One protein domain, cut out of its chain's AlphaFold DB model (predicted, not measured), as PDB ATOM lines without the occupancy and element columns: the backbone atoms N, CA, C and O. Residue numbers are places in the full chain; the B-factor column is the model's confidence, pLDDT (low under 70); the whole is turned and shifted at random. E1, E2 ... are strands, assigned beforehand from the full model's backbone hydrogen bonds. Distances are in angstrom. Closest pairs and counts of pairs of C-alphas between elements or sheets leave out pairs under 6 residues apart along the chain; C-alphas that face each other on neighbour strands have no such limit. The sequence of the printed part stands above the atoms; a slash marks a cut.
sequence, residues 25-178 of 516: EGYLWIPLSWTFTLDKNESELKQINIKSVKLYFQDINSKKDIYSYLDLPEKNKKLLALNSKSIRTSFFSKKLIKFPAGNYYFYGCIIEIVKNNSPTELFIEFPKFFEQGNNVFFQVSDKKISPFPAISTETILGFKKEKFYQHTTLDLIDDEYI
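What this domain is: This is residues 25 to 178 of the 516 residues of an uncharacterized protein of Spirobacillus cienkowskii (UniProt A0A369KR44). Two layers of strands stand face to face as a sandwich: one is the large, strongly twisted, branched sheet of E3, E4, E5, E8, E9 and E10, the other two smaller sheets set roughly end to end, E6 E2 E12 E13 and E7 E1 E11. The strands of these smaller sheets cross those of the large one at 39 and 56 degrees. The printed part has 154 residues, no named helix and thirteen strands, E1 to E13 in chain order, and its class is all strand. Neighbours in the large sheet are antiparallel; both smaller sheets are mixed. The whole is compact, with a radius of gyration of the C-alphas of 16.2 A and spans of 47 by 36 by 28 A.

Where its parts are: In the branched sheet, E3 is residues 47 to 59, 35.5 A, and E8 residues 102 to 115, 36.5 A. E4 is residues 65 to 69, E5 80 to 83, E9 118 to 125, 22.5 A, and E10 136 to 140. E6 is residues 88 to 92, E2 32 to 38, E12 151 to 160, 28.7 A, and E13 163 to 172, 29.2 A. E7 is residues 96 to 99, E1 26 to 29 and E11 145 to 147. E1 begins at C-alpha 26 (-0.072, -53.539, 14.066), and E13 ends at C-alpha 172 (8.422, -42.014, -6.794).

How they stand to each other: E3 and E8 are antiparallel, with N 110 and O 54 2.7 A apart. E3 bends by 54 degrees at residue 51 and E8 by 57 degrees at residue 105. E4 and E5 lie on one side of E3, with N 55 and O 68 2.7 A apart and N 50 and O 80 2.8 A apart; E8 is on the other side. E9 and E10 lie on one side of E8, with N 120 and O 113 2.8 A apart and N 104 and O 138 2.8 A apart. The three sheets form a stack of sheets, face to face in turn. E2 is antiparallel to E6, N 36 to O 89 2.8 A, and parallel to E12, N 35 to O 153 2.8 A. E12 and E13 are a hairpin, N 156 to O 167 2.8 A. E1 is antiparallel to E7, N 28 to O 97 2.8 A, and parallel to E11, N 29 to O 146 2.8 A. E1 runs on into E2 at 52 degrees.

The domain as a whole: The C-alphas farthest apart, Lys 143 and Lys 161, are 49.2 A apart. The printed part has no cut, and no link is long. Mean pLDDT of the printed part is 71.3; 60 residues are under 70, among them 127 to 152 and 169 to 178.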
ATOM      1  N   GLU A  25      -1.304 -54.233  18.821       55.56
ATOM      2  CA  GLU A  25      -1.568 -53.502  17.583       55.56
ATOM      3  C   GLU A  25      -0.596 -53.874  16.446       55.56
ATOM      4  O   GLU A  25       0.448 -54.506  16.640       55.56
ATOM      5  N   GLY A  26      -0.950 -53.476  15.225       58.12
ATOM      6  CA  GLY A  26      -0.072 -53.539  14.066       58.12
ATOM      7  C   GLY A  26       0.719 -52.246  13.852       58.12
ATOM      8  O   GLY A  26       0.607 -51.254  14.575       58.12
ATOM      9  N   TYR A  27       1.581 -52.262  12.845       60.81
ATOM     10  CA  TYR A  27       2.473 -51.160  12.514       60.81
ATOM     11  C   TYR A  27       2.451 -50.916  11.010       60.81
ATOM     12  O   TYR A  27       2.383 -51.849  10.217       60.81
ATOM     13  N   LEU A  28       2.565 -49.658  10.614       61.38
ATOM     14  CA  LEU A  28       2.736 -49.229   9.237       61.38
ATOM     15  C   LEU A  28       4.115 -48.592   9.101       61.38
ATOM     16  O   LEU A  28       4.474 -47.682   9.854       61.38
ATOM     17  N   TRP A  29       4.904 -49.089   8.159       59.78
ATOM     18  CA  TRP A  29       6.213 -48.548   7.858       59.78
ATOM     19  C   TRP A  29       6.099 -47.511   6.750       59.78
ATOM     20  O   TRP A  29       5.930 -47.880   5.593       59.78
ATOM     21  N   ILE A  30       6.165 -46.226   7.105       67.12
ATOM     22  CA  ILE A  30       5.971 -45.115   6.169       67.12
ATOM     23  C   ILE A  30       7.278 -44.351   6.011       67.12
ATOM     24  O   ILE A  30       7.599 -43.526   6.861       67.12
ATOM     25  N   PRO A  31       8.055 -44.594   4.951       58.62
ATOM     26  CA  PRO A  31       9.179 -43.752   4.551       58.62
ATOM     27  C   PRO A  31       8.734 -42.628   3.593       58.62
ATOM     28  O   PRO A  31       8.966 -42.689   2.389       58.62
ATOM     29  N   LEU A  32       8.114 -41.576   4.124       70.19
ATOM     30  CA  LEU A  32       7.582 -40.449   3.353       70.19
ATOM     31  C   LEU A  32       8.330 -39.159   3.705       70.19
ATOM     32  O   LEU A  32       8.551 -38.859   4.883       70.19
ATOM     33  N   SER A  33       8.689 -38.374   2.688       77.25
ATOM     34  CA  SER A  33       9.077 -36.973   2.872       77.25
ATOM     35  C   SER A  33       8.107 -36.055   2.150       77.25
ATOM     36  O   SER A  33       7.834 -36.265   0.969       77.25
ATOM     37  N   TRP A  34       7.658 -35.005   2.829       81.75
ATOM     38  CA  TRP A  34       6.783 -33.993   2.255       81.75
ATOM     39  C   TRP A  34       7.455 -32.626   2.305       81.75
ATOM     40  O   TRP A  34       7.744 -32.101   3.378       81.75
ATOM     41  N   THR A  35       7.722 -32.057   1.138       83.94
ATOM     42  CA  THR A  35       8.356 -30.748   0.978       83.94
ATOM     43  C   THR A  35       7.293 -29.707   0.672       83.94
ATOM     44  O   THR A  35       6.459 -29.918  -0.200       83.94
ATOM     45  N   PHE A  36       7.326 -28.576   1.366       85.94
ATOM     46  CA  PHE A  36       6.484 -27.421   1.080       85.94
ATOM     47  C   PHE A  36       7.330 -26.290   0.522       85.94
ATOM     48  O   PHE A  36       8.329 -25.909   1.137       85.94
ATOM     49  N   THR A  37       6.909 -25.752  -0.617       85.31
ATOM     50  CA  THR A  37       7.622 -24.703  -1.350       85.31
ATOM     51  C   THR A  37       6.721 -23.494  -1.529       85.31
ATOM     52  O   THR A  37       5.606 -23.621  -2.015       85.31
ATOM     53  N   LEU A  38       7.193 -22.308  -1.148       84.69
ATOM     54  CA  LEU A  38       6.466 -21.061  -1.372       84.69
ATOM     55  C   LEU A  38       6.521 -20.672  -2.854       84.69
ATOM     56  O   LEU A  38       7.610 -20.465  -3.398       84.69
ATOM     57  N   ASP A  39       5.354 -20.504  -3.476       82.44
ATOM     58  CA  ASP A  39       5.233 -19.931  -4.814       82.44
ATOM     59  C   ASP A  39       5.445 -18.417  -4.763       82.44
ATOM     60  O   ASP A  39       4.548 -17.643  -4.429       82.44
ATOM     61  N   LYS A  40       6.664 -17.975  -5.071       71.88
ATOM     62  CA  LYS A  40       7.008 -16.548  -5.046       71.88
ATOM     63  C   LYS A  40       6.302 -15.731  -6.124       71.88
ATOM     64  O   LYS A  40       6.209 -14.519  -5.960       71.88
ATOM     65  N   ASN A  41       5.870 -16.365  -7.211       70.94
ATOM     66  CA  ASN A  41       5.313 -15.661  -8.360       70.94
ATOM     67  C   ASN A  41       3.815 -15.395  -8.180       70.94
ATOM     68  O   ASN A  41       3.303 -14.412  -8.706       70.94
ATOM     69  N   GLU A  42       3.132 -16.245  -7.411       64.06
ATOM     70  CA  GLU A  42       1.674 -16.220  -7.254       64.06
ATOM     71  C   GLU A  42       1.206 -15.915  -5.817       64.06
ATOM     72  O   GLU A  42       0.009 -15.763  -5.588       64.06
ATOM     73  N   SER A  43       2.114 -15.814  -4.833       66.25
ATOM     74  CA  SER A  43       1.750 -15.565  -3.429       66.25
ATOM     75  C   SER A  43       1.753 -14.079  -3.053       66.25
ATOM     76  O   SER A  43       2.804 -13.447  -2.956       66.25
ATOM     77  N   GLU A  44       0.578 -13.550  -2.704       69.19
ATOM     78  CA  GLU A  44       0.402 -12.221  -2.096       69.19
ATOM     79  C   GLU A  44       0.990 -12.155  -0.670       69.19
ATOM     80  O   GLU A  44       1.406 -11.095  -0.196       69.19
ATOM     81  N   LEU A  45       1.067 -13.299   0.025       69.50
ATOM     82  CA  LEU A  45       1.710 -13.387   1.335       69.50
ATOM     83  C   LEU A  45       3.230 -13.512   1.194       69.50
ATOM     84  O   LEU A  45       3.736 -14.433   0.550       69.50
ATOM     85  N   LYS A  46       3.963 -12.641   1.902       73.00
ATOM     86  CA  LYS A  46       5.435 -12.691   2.016       73.00
ATOM     87  C   LYS A  46       5.941 -13.880   2.845       73.00
ATOM     88  O   LYS A  46       7.124 -14.216   2.759       73.00
ATOM     89  N   GLN A  47       5.074 -14.469   3.675       84.38
ATOM     90  CA  GLN A  47       5.420 -15.554   4.587       84.38
ATOM     91  C   GLN A  47       4.221 -16.462   4.889       84.38
ATOM     92  O   GLN A  47       3.127 -15.971   5.158       84.38
ATOM     93  N   ILE A  48       4.454 -17.776   4.919       86.12
ATOM     94  CA  ILE A  48       3.508 -18.796   5.391       86.12
ATOM     95  C   ILE A  48       4.128 -19.493   6.605       86.12
ATOM     96  O   ILE A  48       5.248 -19.989   6.521       86.12
ATOM     97  N   ASN A  49       3.417 -19.539   7.733       87.88
ATOM     98  CA  ASN A  49       3.880 -20.221   8.943       87.88
ATOM     99  C   ASN A  49       3.192 -21.578   9.081       87.88
ATOM    100  O   ASN A  49       1.984 -21.623   9.287       87.88
ATOM    101  N   ILE A  50       3.961 -22.660   9.010       88.94
ATOM    102  CA  ILE A  50       3.491 -24.034   9.190       88.94
ATOM    103  C   ILE A  50       3.772 -24.461  10.632       88.94
ATOM    104  O   ILE A  50       4.916 -24.413  11.091       88.94
ATOM    105  N   LYS A  51       2.728 -24.872  11.350       87.12
ATOM    106  CA  LYS A  51       2.797 -25.342  12.739       87.12
ATOM    107  C   LYS A  51       2.950 -26.853  12.825       87.12
ATOM    108  O   LYS A  51       3.794 -27.339  13.573       87.12
ATOM    109  N   SER A  52       2.154 -27.596  12.064       87.19
ATOM    110  CA  SER A  52       2.202 -29.055  12.055       87.19
ATOM    111  C   SER A  52       1.753 -29.625  10.713       87.19
ATOM    112  O   SER A  52       1.092 -28.949   9.923       87.19
ATOM    113  N   VAL A  53       2.147 -30.871  10.449       89.38
ATOM    114  CA  VAL A  53       1.722 -31.626   9.269       89.38
ATOM    115  C   VAL A  53       1.279 -33.003   9.735       89.38
ATOM    116  O   VAL A  53       2.049 -33.731  10.367       89.38
ATOM    117  N   LYS A  54       0.025 -33.341   9.452       91.75
ATOM    118  CA  LYS A  54      -0.613 -34.604   9.824       91.75
ATOM    119  C   LYS A  54      -0.830 -35.426   8.564       91.75
ATOM    120  O   LYS A  54      -1.400 -34.935   7.603       91.75
ATOM    121  N   LEU A  55      -0.416 -36.677   8.565       89.00
ATOM    122  CA  LEU A  55      -0.839 -37.667   7.585       89.00
ATOM    123  C   LEU A  55      -2.258 -38.115   7.912       89.00
ATOM    124  O   LEU A  55      -2.541 -38.409   9.075       89.00
ATOM    125  N   TYR A  56      -3.118 -38.155   6.900       90.56
ATOM    126  CA  TYR A  56      -4.524 -38.501   7.043       90.56
ATOM    127  C   TYR A  56      -4.800 -39.894   6.478       90.56
ATOM    128  O   TYR A  56      -4.632 -40.148   5.280       90.56
ATOM    129  N   PHE A  57      -5.235 -40.782   7.368       87.50
ATOM    130  CA  PHE A  57      -5.655 -42.138   7.064       87.50
ATOM    131  C   PHE A  57      -7.096 -42.369   7.502       87.50
ATOM    132  O   PHE A  57      -7.567 -41.732   8.441       87.50
ATOM    133  N   GLN A  58      -7.772 -43.329   6.882       88.56
ATOM    134  CA  GLN A  58      -9.106 -43.751   7.303       88.56
ATOM    135  C   GLN A  58      -9.220 -45.266   7.270       88.56
ATOM    136  O   GLN A  58      -8.821 -45.891   6.290       88.56
ATOM    137  N   ASP A  59      -9.768 -45.855   8.327       84.94
ATOM    138  CA  ASP A  59     -10.154 -47.265   8.337       84.94
ATOM    139  C   ASP A  59     -11.318 -47.492   7.367       84.94
ATOM    140  O   ASP A  59     -12.368 -46.865   7.489       84.94
ATOM    141  N   ILE A  60     -11.147 -48.407   6.420       81.44
ATOM    142  CA  ILE A  60     -12.143 -48.715   5.387       81.44
ATOM    143  C   ILE A  60     -13.432 -49.256   6.006       81.44
ATOM    144  O   ILE A  60     -14.528 -48.911   5.570       81.44
ATOM    145  N   ASN A  61     -13.303 -50.108   7.022       79.56
ATOM    146  CA  ASN A  61     -14.432 -50.835   7.586       79.56
ATOM    147  C   ASN A  61     -15.178 -49.978   8.606       79.56
ATOM    148  O   ASN A  61     -16.405 -49.904   8.577       79.56
ATOM    149  N   SER A  62     -14.442 -49.326   9.511       83.31
ATOM    150  CA  SER A  62     -15.043 -48.517  10.579       83.31
ATOM    151  C   SER A  62     -15.268 -47.051  10.195       83.31
ATOM    152  O   SER A  62     -15.901 -46.322  10.956       83.31
ATOM    153  N   LYS A  63     -14.759 -46.607   9.033       85.25
ATOM    154  CA  LYS A  63     -14.722 -45.199   8.587       85.25
ATOM    155  C   LYS A  63     -14.075 -44.253   9.602       85.25
ATOM    156  O   LYS A  63     -14.335 -43.054   9.600       85.25
ATOM    157  N   LYS A  64     -13.250 -44.794  10.499       88.06
ATOM    158  CA  LYS A  64     -12.589 -44.030  11.550       88.06
ATOM    159  C   LYS A  64     -11.353 -43.339  10.992       88.06
ATOM    160  O   LYS A  64     -10.455 -44.003  10.470       88.06
ATOM    161  N   ASP A  65     -11.285 -42.030  11.186       88.88
ATOM    162  CA  ASP A  65     -10.130 -41.229  10.799       88.88
ATOM    163  C   ASP A  65      -8.964 -41.432  11.774       88.88
ATOM    164  O   ASP A  65      -9.128 -41.489  12.999       88.88
ATOM    165  N   ILE A  66      -7.764 -41.559  11.216       87.00
ATOM    166  CA  ILE A  66      -6.515 -41.747  11.944       87.00
ATOM    167  C   ILE A  66      -5.491 -40.747  11.424       87.00
ATOM    168  O   ILE A  66      -5.244 -40.640  10.222       87.00
ATOM    169  N   TYR A  67      -4.846 -40.050  12.356       88.50
ATOM    170  CA  TYR A  67      -3.837 -39.049  12.044       88.50
ATOM    171  C   TYR A  67      -2.482 -39.429  12.626       88.50
ATOM    172  O   TYR A  67      -2.382 -39.838  13.783       88.50
ATOM    173  N   SER A  68      -1.424 -39.231  11.841       86.00
ATOM    174  CA  SER A  68      -0.042 -39.354  12.313       86.00
ATOM    175  C   SER A  68       0.756 -38.110  11.962       86.00
ATOM    176  O   SER A  68       0.745 -37.669  10.821       86.00
ATOM    177  N   TYR A  69       1.495 -37.555  12.915       84.31
ATOM    178  CA  TYR A  69       2.279 -36.342  12.686       84.31
ATOM    179  C   TYR A  69       3.592 -36.644  11.958       84.31
ATOM    180  O   TYR A  69       4.252 -37.649  12.241       84.31
ATOM    181  N   LEU A  70       3.974 -35.753  11.042       83.12
ATOM    182  CA  LEU A  70       5.321 -35.711  10.489       83.12
ATOM    183  C   LEU A  70       6.255 -34.974  11.452       83.12
ATOM    184  O   LEU A  70       5.890 -33.958  12.047       83.12
ATOM    185  N   ASP A  71       7.474 -35.481  11.578       74.88
ATOM    186  CA  ASP A  71       8.523 -34.855  12.361       74.88
ATOM    187  C   ASP A  71       9.087 -33.636  11.614       74.88
ATOM    188  O   ASP A  71       9.346 -33.657  10.404       74.88
ATOM    189  N   LEU A  72       9.309 -32.572  12.382       69.88
ATOM    190  CA  LEU A  72      10.025 -31.383  11.942       69.88
ATOM    191  C   LEU A  72      11.523 -31.694  11.782       69.88
ATOM    192  O   LEU A  72      12.087 -32.438  12.591       69.88
ATOM    193  N   PRO A  73      12.214 -31.063  10.817       63.75
ATOM    194  CA  PRO A  73      13.661 -31.215  10.657       63.75
ATOM    195  C   PRO A  73      14.452 -30.689  11.871       63.75
ATOM    196  O   PRO A  73      15.561 -31.153  12.131       63.75
ATOM    197  N   GLU A  74      13.879 -29.768  12.656       65.25
ATOM    198  CA  GLU A  74      14.475 -29.226  13.880       65.25
ATOM    199  C   GLU A  74      13.528 -29.393  15.079       65.25
ATOM    200  O   GLU A  74      12.450 -28.803  15.117       65.25
ATOM    201  N   LYS A  75      13.957 -30.145  16.105       56.19
ATOM    202  CA  LYS A  75      13.134 -30.507  17.280       56.19
ATOM    203  C   LYS A  75      12.638 -29.327  18.134       56.19
ATOM    204  O   LYS A  75      11.714 -29.513  18.918       56.19
ATOM    205  N   ASN A  76      13.226 -28.135  17.997       57.50
ATOM    206  CA  ASN A  76      12.974 -27.000  18.895       57.50
ATOM    207  C   ASN A  76      12.130 -25.874  18.272       57.50
ATOM    208  O   ASN A  76      11.809 -24.906  18.961       57.50
ATOM    209  N   LYS A  77      11.760 -25.964  16.989       63.12
ATOM    210  CA  LYS A  77      10.933 -24.940  16.332       63.12
ATOM    211  C   LYS A  77       9.457 -25.312  16.434       63.12
ATOM    212  O   LYS A  77       9.039 -26.315  15.881       63.12
ATOM    213  N   LYS A  78       8.654 -24.485  17.112       67.88
ATOM    214  CA  LYS A  78       7.186 -24.654  17.183       67.88
ATOM    215  C   LYS A  78       6.460 -24.218  15.901       67.88
ATOM    216  O   LYS A  78       5.308 -24.585  15.704       67.88
ATOM    217  N   LEU A  79       7.115 -23.402  15.071       77.19
ATOM    218  CA  LEU A  79       6.597 -22.859  13.815       77.19
ATOM    219  C   LEU A  79       7.730 -22.807  12.786       77.19
ATOM    220  O   LEU A  79       8.843 -22.384  13.107       77.19
ATOM    221  N   LEU A  80       7.437 -23.201  11.548       83.88
ATOM    222  CA  LEU A  80       8.330 -23.059  10.402       83.88
ATOM    223  C   LEU A  80       7.799 -21.997   9.449       83.88
ATOM    224  O   LEU A  80       6.695 -22.111   8.929       83.88
ATOM    225  N   ALA A  81       8.614 -20.977   9.201       84.62
ATOM    226  CA  ALA A  81       8.304 -19.919   8.255       84.62
ATOM    227  C   ALA A  81       8.824 -20.272   6.857       84.62
ATOM    228  O   ALA A  81      10.032 -20.434   6.665       84.62
ATOM    229  N   LEU A  82       7.930 -20.319   5.875       84.25
ATOM    230  CA  LEU A  82       8.258 -20.268   4.457       84.25
ATOM    231  C   LEU A  82       8.239 -18.813   3.998       84.25
ATOM    232  O   LEU A  82       7.212 -18.154   4.121       84.25
ATOM    233  N   ASN A  83       9.359 -18.293   3.503       84.12
ATOM    234  CA  ASN A  83       9.479 -16.908   3.039       84.12
ATOM    235  C   ASN A  83      10.551 -16.783   1.943       84.12
ATOM    236  O   ASN A  83      11.063 -17.772   1.423       84.12
ATOM    237  N   SER A  84      10.926 -15.553   1.583       76.00
ATOM    238  CA  SER A  84      11.919 -15.308   0.534       76.00
ATOM    239  C   SER A  84      13.306 -15.911   0.804       76.00
ATOM    240  O   SER A  84      13.987 -16.244  -0.171       76.00
ATOM    241  N   LYS A  85      13.694 -16.076   2.080       77.12
ATOM    242  CA  LYS A  85      14.965 -16.661   2.545       77.12
ATOM    243  C   LYS A  85      14.867 -18.175   2.757       77.12
ATOM    244  O   LYS A  85      15.800 -18.894   2.422       77.12
ATOM    245  N   SER A  86      13.742 -18.660   3.278       74.88
ATOM    246  CA  SER A  86      13.434 -20.080   3.490       74.88
ATOM    247  C   SER A  86      12.288 -20.508   2.579       74.88
ATOM    248  O   SER A  86      11.167 -20.733   3.015       74.88
ATOM    249  N   ILE A  87      12.571 -20.582   1.279       78.81
ATOM    250  CA  ILE A  87      11.551 -20.823   0.243       78.81
ATOM    251  C   ILE A  87      10.937 -22.218   0.376       78.81
ATOM    252  O   ILE A  87       9.796 -22.423  -0.022       78.81
ATOM    253  N   ARG A  88      11.697 -23.175   0.916       79.31
ATOM    254  CA  ARG A  88      11.315 -24.585   0.996       79.31
ATOM    255  C   ARG A  88      11.555 -25.139   2.390       79.31
ATOM    256  O   ARG A  88      12.519 -24.753   3.053       79.31
ATOM    257  N   THR A  89      10.721 -26.083   2.808       79.81
ATOM    258  CA  THR A  89      10.943 -26.861   4.028       79.81
ATOM    259  C   THR A  89      10.427 -28.286   3.873       79.81
ATOM    260  O   THR A  89       9.398 -28.496   3.238       79.81
ATOM    261  N   SER A  90      11.139 -29.261   4.437       80.19
ATOM    262  CA  SER A  90      10.803 -30.684   4.317       80.19
ATOM    263  C   SER A  90      10.402 -31.266   5.664       80.19
ATOM    264  O   SER A  90      11.074 -31.032   6.667       80.19
ATOM    265  N   PHE A  91       9.348 -32.070   5.659       82.69
ATOM    266  CA  PHE A  91       8.853 -32.851   6.781       82.69
ATOM    267  C   PHE A  91       9.045 -34.337   6.496       82.69
ATOM    268  O   PHE A  91       8.984 -34.766   5.343       82.69
ATOM    269  N   PHE A  92       9.255 -35.131   7.543       75.25
ATOM    270  CA  PHE A  92       9.535 -36.560   7.408       75.25
ATOM    271  C   PHE A  92       8.607 -37.372   8.297       75.25
ATOM    272  O   PHE A  92       8.316 -36.979   9.423       75.25
ATOM    273  N   SER A  93       8.140 -38.518   7.823       73.12
ATOM    274  CA  SER A  93       7.377 -39.431   8.673       73.12
ATOM    275  C   SER A  93       8.300 -40.172   9.634       73.12
ATOM    276  O   SER A  93       9.480 -40.392   9.365       73.12
ATOM    277  N   LYS A  94       7.756 -40.641  10.755       65.88
ATOM    278  CA  LYS A  94       8.431 -41.705  11.500       65.88
ATOM    279  C   LYS A  94       8.389 -42.963  10.653       65.88
ATOM    280  O   LYS A  94       7.330 -43.337  10.156       65.88
ATOM    281  N   LYS A  95       9.535 -43.637  10.531       60.12
ATOM    282  CA  LYS A  95       9.641 -44.875   9.752       60.12
ATOM    283  C   LYS A  95       8.612 -45.916  10.182       60.12
ATOM    284  O   LYS A  95       8.161 -46.648   9.330       60.12
ATOM    285  N   LEU A  96       8.240 -45.990  11.461       60.03
ATOM    286  CA  LEU A  96       7.207 -46.898  11.969       60.03
ATOM    287  C   LEU A  96       6.133 -46.096  12.703       60.03
ATOM    288  O   LEU A  96       6.445 -45.364  13.644       60.03
ATOM    289  N   ILE A  97       4.882 -46.265  12.286       71.69
ATOM    290  CA  ILE A  97       3.698 -45.678  12.914       71.69
ATOM    291  C   ILE A  97       2.807 -46.825  13.386       71.69
ATOM    292  O   ILE A  97       2.635 -47.819  12.687       71.69
ATOM    293  N   LYS A  98       2.276 -46.715  14.600       74.19
ATOM    294  CA  LYS A  98       1.425 -47.737  15.212       74.19
ATOM    295  C   LYS A  98      -0.015 -47.565  14.722       74.19
ATOM    296  O   LYS A  98      -0.519 -46.445  14.729       74.19
ATOM    297  N   PHE A  99      -0.651 -48.655  14.307       73.50
ATOM    298  CA  PHE A  99      -2.036 -48.682  13.841       73.50
ATOM    299  C   PHE A  99      -2.751 -49.909  14.416       73.50
ATOM    300  O   PHE A  99      -2.144 -50.975  14.519       73.50
ATOM    301  N   PRO A 100      -4.050 -49.825  14.732       78.06
ATOM    302  CA  PRO A 100      -4.849 -51.029  14.926       78.06
ATOM    303  C   PRO A 100      -4.772 -51.944  13.690       78.06
ATOM    304  O   PRO A 100      -4.444 -51.499  12.588       78.06
ATOM    305  N   ALA A 101      -5.058 -53.234  13.854       72.25
ATOM    306  CA  ALA A 101      -5.296 -54.073  12.688       72.25
ATOM    307  C   ALA A 101      -6.558 -53.612  11.953       72.25
ATOM    308  O   ALA A 101      -7.584 -53.325  12.567       72.25
ATOM    309  N   GLY A 102      -6.479 -53.559  10.630       73.31
ATOM    310  CA  GLY A 102      -7.541 -53.049   9.782       73.31
ATOM    311  C   GLY A 102      -7.063 -52.816   8.357       73.31
ATOM    312  O   GLY A 102      -5.886 -52.976   8.035       73.31
ATOM    313  N   ASN A 103      -7.995 -52.436   7.495       76.00
ATOM    314  CA  ASN A 103      -7.680 -51.960   6.155       76.00
ATOM    315  C   ASN A 103      -7.825 -50.448   6.158       76.00
ATOM    316  O   ASN A 103      -8.772 -49.934   6.744       76.00
ATOM    317  N   TYR A 104      -6.919 -49.748   5.491       76.00
ATOM    318  CA  TYR A 104      -6.846 -48.300   5.565       76.00
ATOM    319  C   TYR A 104      -6.638 -47.658   4.196       76.00
ATOM    320  O   TYR A 104      -5.947 -48.200   3.329       76.00
ATOM    321  N   TYR A 105      -7.204 -46.465   4.055       80.25
ATOM    322  CA  TYR A 105      -6.915 -45.504   3.002       80.25
ATOM    323  C   TYR A 105      -5.888 -44.486   3.472       80.25
ATOM    324  O   TYR A 105      -5.982 -44.003   4.599       80.25
ATOM    325  N   PHE A 106      -4.957 -44.105   2.598       80.56
ATOM    326  CA  PHE A 106      -4.172 -42.882   2.757       80.56
ATOM    327  C   PHE A 106      -4.703 -41.791   1.825       80.56
ATOM    328  O   PHE A 106      -4.683 -41.955   0.606       80.56
ATOM    329  N   TYR A 107      -5.161 -40.684   2.408       83.69
ATOM    330  CA  TYR A 107      -5.777 -39.571   1.681       83.69
ATOM    331  C   TYR A 107      -4.797 -38.445   1.348       83.69
ATOM    332  O   TYR A 107      -5.038 -37.686   0.415       83.69
ATOM    333  N   GLY A 108      -3.698 -38.319   2.094       85.69
ATOM    334  CA  GLY A 108      -2.725 -37.240   1.933       85.69
ATOM    335  C   GLY A 108      -2.332 -36.631   3.263       85.69
ATOM    336  O   GLY A 108      -2.195 -37.343   4.261       85.69
ATOM    337  N   CYS A 109      -2.126 -35.317   3.292       90.00
ATOM    338  CA  CYS A 109      -1.769 -34.629   4.524       90.00
ATOM    339  C   CYS A 109      -2.674 -33.434   4.820       90.00
ATOM    340  O   CYS A 109      -3.258 -32.827   3.932       90.00
ATOM    341  N   ILE A 110      -2.791 -33.106   6.100       92.19
ATOM    342  CA  ILE A 110      -3.414 -31.890   6.603       92.19
ATOM    343  C   ILE A 110      -2.285 -31.020   7.140       92.19
ATOM    344  O   ILE A 110      -1.543 -31.438   8.035       92.19
ATOM    345  N   ILE A 111      -2.149 -29.819   6.589       91.25
ATOM    346  CA  ILE A 111      -1.204 -28.818   7.078       91.25
ATOM    347  C   ILE A 111      -1.930 -27.849   8.007       91.25
ATOM    348  O   ILE A 111      -2.990 -27.329   7.676       91.25
ATOM    349  N   GLU A 112      -1.356 -27.592   9.176       89.81
ATOM    350  CA  GLU A 112      -1.825 -26.550  10.086       89.81
ATOM    351  C   GLU A 112      -0.980 -25.297   9.851       89.81
ATOM    352  O   GLU A 112       0.204 -25.256  10.205       89.81
ATOM    353  N   ILE A 113      -1.577 -24.276   9.243       88.50
ATOM    354  CA  ILE A 113      -0.941 -22.979   9.009       88.50
ATOM    355  C   ILE A 113      -1.434 -21.938  10.012       88.50
ATOM    356  O   ILE A 113      -2.566 -22.003  10.478       88.50
ATOM    357  N   VAL A 114      -0.604 -20.949  10.339       83.81
ATOM    358  CA  VAL A 114      -1.001 -19.813  11.184       83.81
ATOM    359  C   VAL A 114      -1.142 -18.566  10.320       83.81
ATOM    360  O   VAL A 114      -0.142 -18.034   9.833       83.81
ATOM    361  N   LYS A 115      -2.379 -18.085  10.159       72.44
ATOM    362  CA  LYS A 115      -2.717 -16.825   9.479       72.44
ATOM    363  C   LYS A 115      -3.333 -15.877  10.506       72.44
ATOM    364  O   LYS A 115      -4.275 -16.251  11.193       72.44
ATOM    365  N   ASN A 116      -2.803 -14.658  10.635       68.62
ATOM    366  CA  ASN A 116      -3.318 -13.639  11.567       68.62
ATOM    367  C   ASN A 116      -3.535 -14.173  13.003       68.62
ATOM    368  O   ASN A 116      -4.592 -13.978  13.593       68.62
ATOM    369  N   ASN A 117      -2.552 -14.903  13.544       68.62
ATOM    370  CA  ASN A 117      -2.597 -15.568  14.858       68.62
ATOM    371  C   ASN A 117      -3.689 -16.641  15.046       68.62
ATOM    372  O   ASN A 117      -3.820 -17.172  16.147       68.62
ATOM    373  N   SER A 118      -4.411 -17.020  13.990       73.69
ATOM    374  CA  SER A 118      -5.396 -18.103  14.014       73.69
ATOM    375  C   SER A 118      -4.876 -19.325  13.245       73.69
ATOM    376  O   SER A 118      -4.352 -19.169  12.136       73.69
ATOM    377  N   PRO A 119      -4.972 -20.543  13.809       78.38
ATOM    378  CA  PRO A 119      -4.645 -21.761  13.083       78.38
ATOM    379  C   PRO A 119      -5.721 -22.051  12.029       78.38
ATOM    380  O   PRO A 119      -6.916 -21.923  12.282       78.38
ATOM    381  N   THR A 120      -5.299 -22.452  10.838       84.81
ATOM    382  CA  THR A 120      -6.166 -22.924   9.757       84.81
ATOM    383  C   THR A 120      -5.614 -24.246   9.252       84.81
ATOM    384  O   THR A 120      -4.422 -24.350   8.961       84.81
ATOM    385  N   GLU A 121      -6.468 -25.260   9.167       87.81
ATOM    386  CA  GLU A 121      -6.109 -26.553   8.593       87.81
ATOM    387  C   GLU A 121      -6.427 -26.559   7.099       87.81
ATOM    388  O   GLU A 121      -7.508 -26.149   6.678       87.81
ATOM    389  N   LEU A 122      -5.475 -27.015   6.290       87.50
ATOM    390  CA  LEU A 122      -5.650 -27.174   4.852       87.50
ATOM    391  C   LEU A 122      -5.360 -28.622   4.488       87.50
ATOM    392  O   LEU A 122      -4.302 -29.159   4.825       87.50
ATOM    393  N   PHE A 123      -6.309 -29.247   3.802       88.56
ATOM    394  CA  PHE A 123      -6.150 -30.604   3.314       88.56
ATOM    395  C   PHE A 123      -5.467 -30.607   1.945       88.56
ATOM    396  O   PHE A 123      -5.903 -29.959   0.990       88.56
ATOM    397  N   ILE A 124      -4.389 -31.372   1.866       87.06
ATOM    398  CA  ILE A 124      -3.606 -31.607   0.668       87.06
ATOM    399  C   ILE A 124      -3.830 -33.055   0.282       87.06
ATOM    400  O   ILE A 124      -3.248 -33.974   0.871       87.06
ATOM    401  N   GLU A 125      -4.697 -33.241  -0.708       81.00
ATOM    402  CA  GLU A 125      -4.975 -34.559  -1.254       81.00
ATOM    403  C   GLU A 125      -3.697 -35.148  -1.850       81.00
ATOM    404  O   GLU A 125      -2.901 -34.473  -2.515       81.00
ATOM    405  N   PHE A 126      -3.491 -36.429  -1.576       72.31
ATOM    406  CA  PHE A 126      -2.432 -37.190  -2.196       72.31
ATOM    407  C   PHE A 126      -2.746 -37.372  -3.688       72.31
ATOM    408  O   PHE A 126      -3.861 -37.784  -4.018       72.31
ATOM    409  N   PRO A 127      -1.803 -37.099  -4.606       60.22
ATOM    410  CA  PRO A 127      -2.048 -37.284  -6.031       60.22
ATOM    411  C   PRO A 127      -2.471 -38.727  -6.338       60.22
ATOM    412  O   PRO A 127      -1.843 -39.679  -5.864       60.22
ATOM    413  N   LYS A 128      -3.531 -38.900  -7.139       56.69
ATOM    414  CA  LYS A 128      -4.015 -40.225  -7.554       56.69
ATOM    415  C   LYS A 128      -2.931 -40.928  -8.373       56.69
ATOM    416  O   LYS A 128      -2.485 -40.422  -9.395       56.69
ATOM    417  N   PHE A 129      -2.498 -42.082  -7.880       46.47
ATOM    418  CA  PHE A 129      -1.266 -42.758  -8.293       46.47
ATOM    419  C   PHE A 129      -1.413 -43.660  -9.523       46.47
ATOM    420  O   PHE A 129      -0.432 -43.990 -10.181       46.47
ATOM    421  N   PHE A 130      -2.636 -44.104  -9.805       44.06
ATOM    422  CA  PHE A 130      -2.927 -45.121 -10.806       44.06
ATOM    423  C   PHE A 130      -4.022 -44.602 -11.731       44.06
ATOM    424  O   PHE A 130      -5.010 -44.041 -11.253       44.06
ATOM    425  N   GLU A 131      -3.893 -44.848 -13.036       36.97
ATOM    426  CA  GLU A 131      -4.866 -44.473 -14.081       36.97
ATOM    427  C   GLU A 131      -6.284 -45.063 -13.871       36.97
ATOM    428  O   GLU A 131      -7.183 -44.842 -14.675       36.97
ATOM    429  N   GLN A 132      -6.528 -45.767 -12.761       38.38
ATOM    430  CA  GLN A 132      -7.808 -46.362 -12.373       38.38
ATOM    431  C   GLN A 132      -8.335 -45.871 -11.014       38.38
ATOM    432  O   GLN A 132      -8.917 -46.643 -10.262       38.38
ATOM    433  N   GLY A 133      -8.127 -44.600 -10.654       38.84
ATOM    434  CA  GLY A 133      -8.918 -43.938  -9.599       38.84
ATOM    435  C   GLY A 133      -8.823 -44.524  -8.180       38.84
ATOM    436  O   GLY A 133      -9.635 -44.172  -7.328       38.84
ATOM    437  N   ASN A 134      -7.844 -45.384  -7.905       40.62
ATOM    438  CA  ASN A 134      -7.741 -46.109  -6.647       40.62
ATOM    439  C   ASN A 134      -6.844 -45.357  -5.654       40.62
ATOM    440  O   ASN A 134      -5.669 -45.105  -5.928       40.62
ATOM    441  N   ASN A 135      -7.410 -45.008  -4.495       52.84
ATOM    442  CA  ASN A 135      -6.678 -44.513  -3.325       52.84
ATOM    443  C   ASN A 135      -5.537 -45.482  -2.947       52.84
ATOM    444  O   ASN A 135      -5.575 -46.658  -3.300       52.84
ATOM    445  N   VAL A 136      -4.529 -45.033  -2.194       53.66
ATOM    446  CA  VAL A 136      -3.495 -45.949  -1.685       53.66
ATOM    447  C   VAL A 136      -4.089 -46.783  -0.547       53.66
ATOM    448  O   VAL A 136      -4.355 -46.263   0.539       53.66
ATOM    449  N   PHE A 137      -4.315 -48.068  -0.816       62.53
ATOM    450  CA  PHE A 137      -4.849 -49.042   0.134       62.53
ATOM    451  C   PHE A 137      -3.725 -49.789   0.843       62.53
ATOM    452  O   PHE A 137      -2.770 -50.239   0.205       62.53
ATOM    453  N   PHE A 138      -3.874 -50.013   2.144       60.72
ATOM    454  CA  PHE A 138      -2.976 -50.899   2.874       60.72
ATOM    455  C   PHE A 138      -3.699 -51.629   4.004       60.72
ATOM    456  O   PHE A 138      -4.579 -51.093   4.671       60.72
ATOM    457  N   GLN A 139      -3.306 -52.880   4.220       62.03
ATOM    458  CA  GLN A 139      -3.812 -53.718   5.300       62.03
ATOM    459  C   GLN A 139      -2.782 -53.747   6.423       62.03
ATOM    460  O   GLN A 139      -1.640 -54.136   6.191       62.03
ATOM    461  N   VAL A 140      -3.178 -53.384   7.637       59.66
ATOM    462  CA  VAL A 140      -2.418 -53.584   8.873       59.66
ATOM    463  C   VAL A 140      -2.997 -54.804   9.572       59.66
ATOM    464  O   VAL A 140      -4.210 -54.941   9.694       59.66
ATOM    465  N   SER A 141      -2.155 -55.728  10.020       56.81
ATOM    466  CA  SER A 141      -2.614 -56.826  10.878       56.81
ATOM    467  C   SER A 141      -1.875 -56.823  12.208       56.81
ATOM    468  O   SER A 141      -0.782 -56.261  12.316       56.81
ATOM    469  N   ASP A 142      -2.464 -57.475  13.209       56.53
ATOM    470  CA  ASP A 142      -1.930 -57.485  14.567       56.53
ATOM    471  C   ASP A 142      -0.498 -58.001  14.588       56.53
ATOM    472  O   ASP A 142      -0.175 -59.033  13.984       56.53
ATOM    473  N   LYS A 143       0.372 -57.282  15.305       51.25
ATOM    474  CA  LYS A 143       1.783 -57.646  15.486       51.25
ATOM    475  C   LYS A 143       2.560 -57.732  14.156       51.25
ATOM    476  O   LYS A 143       3.634 -58.338  14.129       51.25
ATOM    477  N   LYS A 144       2.045 -57.140  13.063       49.22
ATOM    478  CA  LYS A 144       2.703 -57.054  11.744       49.22
ATOM    479  C   LYS A 144       3.193 -55.642  11.441       49.22
ATOM    480  O   LYS A 144       2.657 -54.677  11.972       49.22
ATOM    481  N   ILE A 145       4.177 -55.540  10.546       48.66
ATOM    482  CA  ILE A 145       4.585 -54.284   9.908       48.66
ATOM    483  C   ILE A 145       4.125 -54.327   8.452       48.66
ATOM    484  O   ILE A 145       4.576 -55.185   7.693       48.66
ATOM    485  N   SER A 146       3.263 -53.400   8.066       48.62
ATOM    486  CA  SER A 146       2.809 -53.224   6.690       48.62
ATOM    487  C   SER A 146       3.685 -52.187   5.990       48.62
ATOM    488  O   SER A 146       3.909 -51.120   6.556       48.62
ATOM    489  N   PRO A 147       4.232 -52.467   4.800       50.69
ATOM    490  CA  PRO A 147       5.094 -51.523   4.098       50.69
ATOM    491  C   PRO A 147       4.270 -50.444   3.385       50.69
ATOM    492  O   PRO A 147       3.212 -50.725   2.824       50.69
ATOM    493  N   PHE A 148       4.793 -49.223   3.354       53.94
ATOM    494  CA  PHE A 148       4.352 -48.146   2.473       53.94
ATOM    495  C   PHE A 148       5.507 -47.797   1.512       53.94
ATOM    496  O   PHE A 148       6.666 -47.823   1.945       53.94
ATOM    497  N   PRO A 149       5.241 -47.500   0.225       52.81
ATOM    498  CA  PRO A 149       6.295 -47.153  -0.728       52.81
ATOM    499  C   PRO A 149       7.121 -45.943  -0.269       52.81
ATOM    500  O   PRO A 149       6.600 -45.042   0.390       52.81
ATOM    501  N   ALA A 150       8.404 -45.899  -0.634       54.72
ATOM    502  CA  ALA A 150       9.215 -44.705  -0.421       54.72
ATOM    503  C   ALA A 150       8.789 -43.603  -1.386       54.72
ATOM    504  O   ALA A 150       8.861 -43.746  -2.606       54.72
ATOM    505  N   ILE A 151       8.315 -42.493  -0.826       60.09
ATOM    506  CA  ILE A 151       7.724 -41.413  -1.612       60.09
ATOM    507  C   ILE A 151       8.309 -40.080  -1.165       60.09
ATOM    508  O   ILE A 151       8.416 -39.786   0.031       60.09
ATOM    509  N   SER A 152       8.663 -39.257  -2.151       66.12
ATOM    510  CA  SER A 152       8.971 -37.849  -1.951       66.12
ATOM    511  C   SER A 152       7.907 -37.003  -2.633       66.12
ATOM    512  O   SER A 152       7.729 -37.061  -3.845       66.12
ATOM    513  N   THR A 153       7.221 -36.179  -1.857       71.94
ATOM    514  CA  THR A 153       6.174 -35.280  -2.345       71.94
ATOM    515  C   THR A 153       6.636 -33.836  -2.188       71.94
ATOM    516  O   THR A 153       7.225 -33.493  -1.163       71.94
ATOM    517  N   GLU A 154       6.389 -32.985  -3.181       79.25
ATOM    518  CA  GLU A 154       6.556 -31.534  -3.071       79.25
ATOM    519  C   GLU A 154       5.211 -30.857  -3.338       79.25
ATOM    520  O   GLU A 154       4.616 -31.046  -4.392       79.25
ATOM    521  N   THR A 155       4.726 -30.057  -2.392       84.31
ATOM    522  CA  THR A 155       3.568 -29.191  -2.612       84.31
ATOM    523  C   THR A 155       4.014 -27.740  -2.660       84.31
ATOM    524  O   THR A 155       4.553 -27.194  -1.694       84.31
ATOM    525  N   ILE A 156       3.763 -27.107  -3.799       83.56
ATOM    526  CA  ILE A 156       3.884 -25.669  -3.989       83.56
ATOM    527  C   ILE A 156       2.665 -25.010  -3.337       83.56
ATOM    528  O   ILE A 156       1.538 -25.401  -3.628       83.56
ATOM    529  N   LEU A 157       2.890 -24.041  -2.446       85.44
ATOM    530  CA  LEU A 157       1.865 -23.324  -1.684       85.44
ATOM    531  C   LEU A 157       1.878 -21.835  -2.047       85.44
ATOM    532  O   LEU A 157       2.944 -21.216  -2.092       85.44
ATOM    533  N   GLY A 158       0.699 -21.235  -2.198       82.94
ATOM    534  CA  GLY A 158       0.554 -19.791  -2.385       82.94
ATOM    535  C   GLY A 158      -0.821 -19.271  -1.970       82.94
ATOM    536  O   GLY A 158      -1.766 -20.035  -1.781       82.94
ATOM    537  N   PHE A 159      -0.928 -17.951  -1.825       76.94
ATOM    538  CA  PHE A 159      -2.194 -17.260  -1.579       76.94
ATOM    539  C   PHE A 159      -2.456 -16.231  -2.667       76.94
ATOM    540  O   PHE A 159      -1.625 -15.352  -2.881       76.94
ATOM    541  N   LYS A 160      -3.635 -16.297  -3.283       76.44
ATOM    542  CA  LYS A 160      -4.082 -15.338  -4.295       76.44
ATOM    543  C   LYS A 160      -5.519 -14.936  -4.011       76.44
ATOM    544  O   LYS A 160      -6.384 -15.808  -3.920       76.44
ATOM    545  N   LYS A 161      -5.791 -13.634  -3.868       75.06
ATOM    546  CA  LYS A 161      -7.117 -13.094  -3.517       75.06
ATOM    547  C   LYS A 161      -7.734 -13.812  -2.312       75.06
ATOM    548  O   LYS A 161      -8.851 -14.318  -2.382       75.06
ATOM    549  N   GLU A 162      -6.943 -13.951  -1.250       68.50
ATOM    550  CA  GLU A 162      -7.271 -14.682  -0.012       68.50
ATOM    551  C   GLU A 162      -7.565 -16.188  -0.145       68.50
ATOM    552  O   GLU A 162      -7.721 -16.861   0.877       68.50
ATOM    553  N   LYS A 163      -7.569 -16.749  -1.358       73.56
ATOM    554  CA  LYS A 163      -7.719 -18.185  -1.593       73.56
ATOM    555  C   LYS A 163      -6.363 -18.871  -1.554       73.56
ATOM    556  O   LYS A 163      -5.380 -18.382  -2.111       73.56
ATOM    557  N   PHE A 164      -6.333 -20.020  -0.893       78.81
ATOM    558  CA  PHE A 164      -5.167 -20.884  -0.880       78.81
ATOM    559  C   PHE A 164      -5.095 -21.671  -2.187       78.81
ATOM    560  O   PHE A 164      -6.074 -22.298  -2.591       78.81
ATOM    561  N   TYR A 165      -3.937 -21.635  -2.835       80.94
ATOM    562  CA  TYR A 165      -3.630 -22.477  -3.981       80.94
ATOM    563  C   TYR A 165      -2.523 -23.453  -3.593       80.94
ATOM    564  O   TYR A 165      -1.575 -23.106  -2.881       80.94
ATOM    565  N   GLN A 166      -2.666 -24.673  -4.100       82.25
ATOM    566  CA  GLN A 166      -1.685 -25.725  -3.947       82.25
ATOM    567  C   GLN A 166      -1.493 -26.472  -5.259       82.25
ATOM    568  O   GLN A 166      -2.457 -26.752  -5.973       82.25
ATOM    569  N   HIS A 167      -0.252 -26.848  -5.535       79.44
ATOM    570  CA  HIS A 167       0.069 -27.803  -6.582       79.44
ATOM    571  C   HIS A 167       1.025 -28.848  -6.025       79.44
ATOM    572  O   HIS A 167       2.127 -28.515  -5.590       79.44
ATOM    573  N   THR A 168       0.592 -30.104  -6.014       72.06
ATOM    574  CA  THR A 168       1.383 -31.213  -5.482       72.06
ATOM    575  C   THR A 168       1.990 -32.005  -6.626       72.06
ATOM    576  O   THR A 168       1.270 -32.549  -7.460       72.06
ATOM    577  N   THR A 169       3.311 -32.109  -6.625       65.62
ATOM    578  CA  THR A 169       4.074 -33.019  -7.472       65.62
ATOM    579  C   THR A 169       4.637 -34.153  -6.631       65.62
ATOM    580  O   THR A 169       4.844 -34.042  -5.417       65.62
ATOM    581  N   LEU A 170       4.858 -35.287  -7.282       59.62
ATOM    582  CA  LEU A 170       5.313 -36.498  -6.629       59.62
ATOM    583  C   LEU A 170       6.495 -37.082  -7.393       59.62
ATOM    584  O   LEU A 170       6.459 -37.188  -8.614       59.62
ATOM    585  N   ASP A 171       7.529 -37.459  -6.648       49.59
ATOM    586  CA  ASP A 171       8.667 -38.239  -7.121       49.59
ATOM    587  C   ASP A 171       8.588 -39.602  -6.423       49.59
ATOM    588  O   ASP A 171       8.740 -39.718  -5.198       49.59
ATOM    589  N   LEU A 172       8.285 -40.629  -7.212       44.31
ATOM    590  CA  LEU A 172       8.422 -42.014  -6.794       44.31
ATOM    591  C   LEU A 172       9.911 -42.310  -6.672       44.31
ATOM    592  O   LEU A 172      10.657 -42.218  -7.645       44.31
ATOM    593  N   ILE A 173      10.356 -42.663  -5.473       45.69
ATOM    594  CA  ILE A 173      11.719 -43.147  -5.301       45.69
ATOM    595  C   ILE A 173      11.656 -44.628  -5.679       45.69
ATOM    596  O   ILE A 173      10.907 -45.351  -5.032       45.69
ATOM    597  N   ASP A 174      12.357 -45.028  -6.752       35.44
ATOM    598  CA  ASP A 174      12.402 -46.391  -7.325       35.44
ATOM    599  C   ASP A 174      12.752 -47.466  -6.264       35.44
ATOM    600  O   ASP A 174      13.872 -47.975  -6.216       35.44
ATOM    601  N   ASP A 175      11.787 -47.824  -5.421       31.81
ATOM    602  CA  ASP A 175      11.748 -49.048  -4.634       31.81
ATOM    603  C   ASP A 175      10.700 -49.954  -5.292       31.81
ATOM    604  O   ASP A 175       9.516 -49.610  -5.381       31.81
ATOM    605  N   GLU A 176      11.125 -51.121  -5.782       29.64
ATOM    606  CA  GLU A 176      10.191 -52.145  -6.245       29.64
ATOM    607  C   GLU A 176       9.280 -52.581  -5.084       29.64
ATOM    608  O   GLU A 176       9.730 -52.836  -3.965       29.64
ATOM    609  N   TYR A 177       7.977 -52.675  -5.356       31.00
ATOM    610  CA  TYR A 177       6.953 -53.098  -4.402       31.00
ATOM    611  C   TYR A 177       7.280 -54.481  -3.809       31.00
ATOM    612  O   TYR A 177       7.308 -55.480  -4.531       31.00
ATOM    613  N   ILE A 178       7.481 -54.558  -2.487       30.62
ATOM    614  CA  ILE A 178       7.665 -55.827  -1.767       30.62
ATOM    615  C   ILE A 178       6.332 -56.257  -1.128       30.62
ATOM    616  O   ILE A 178       5.896 -55.637  -0.155       30.62
TER     617      ILE A 178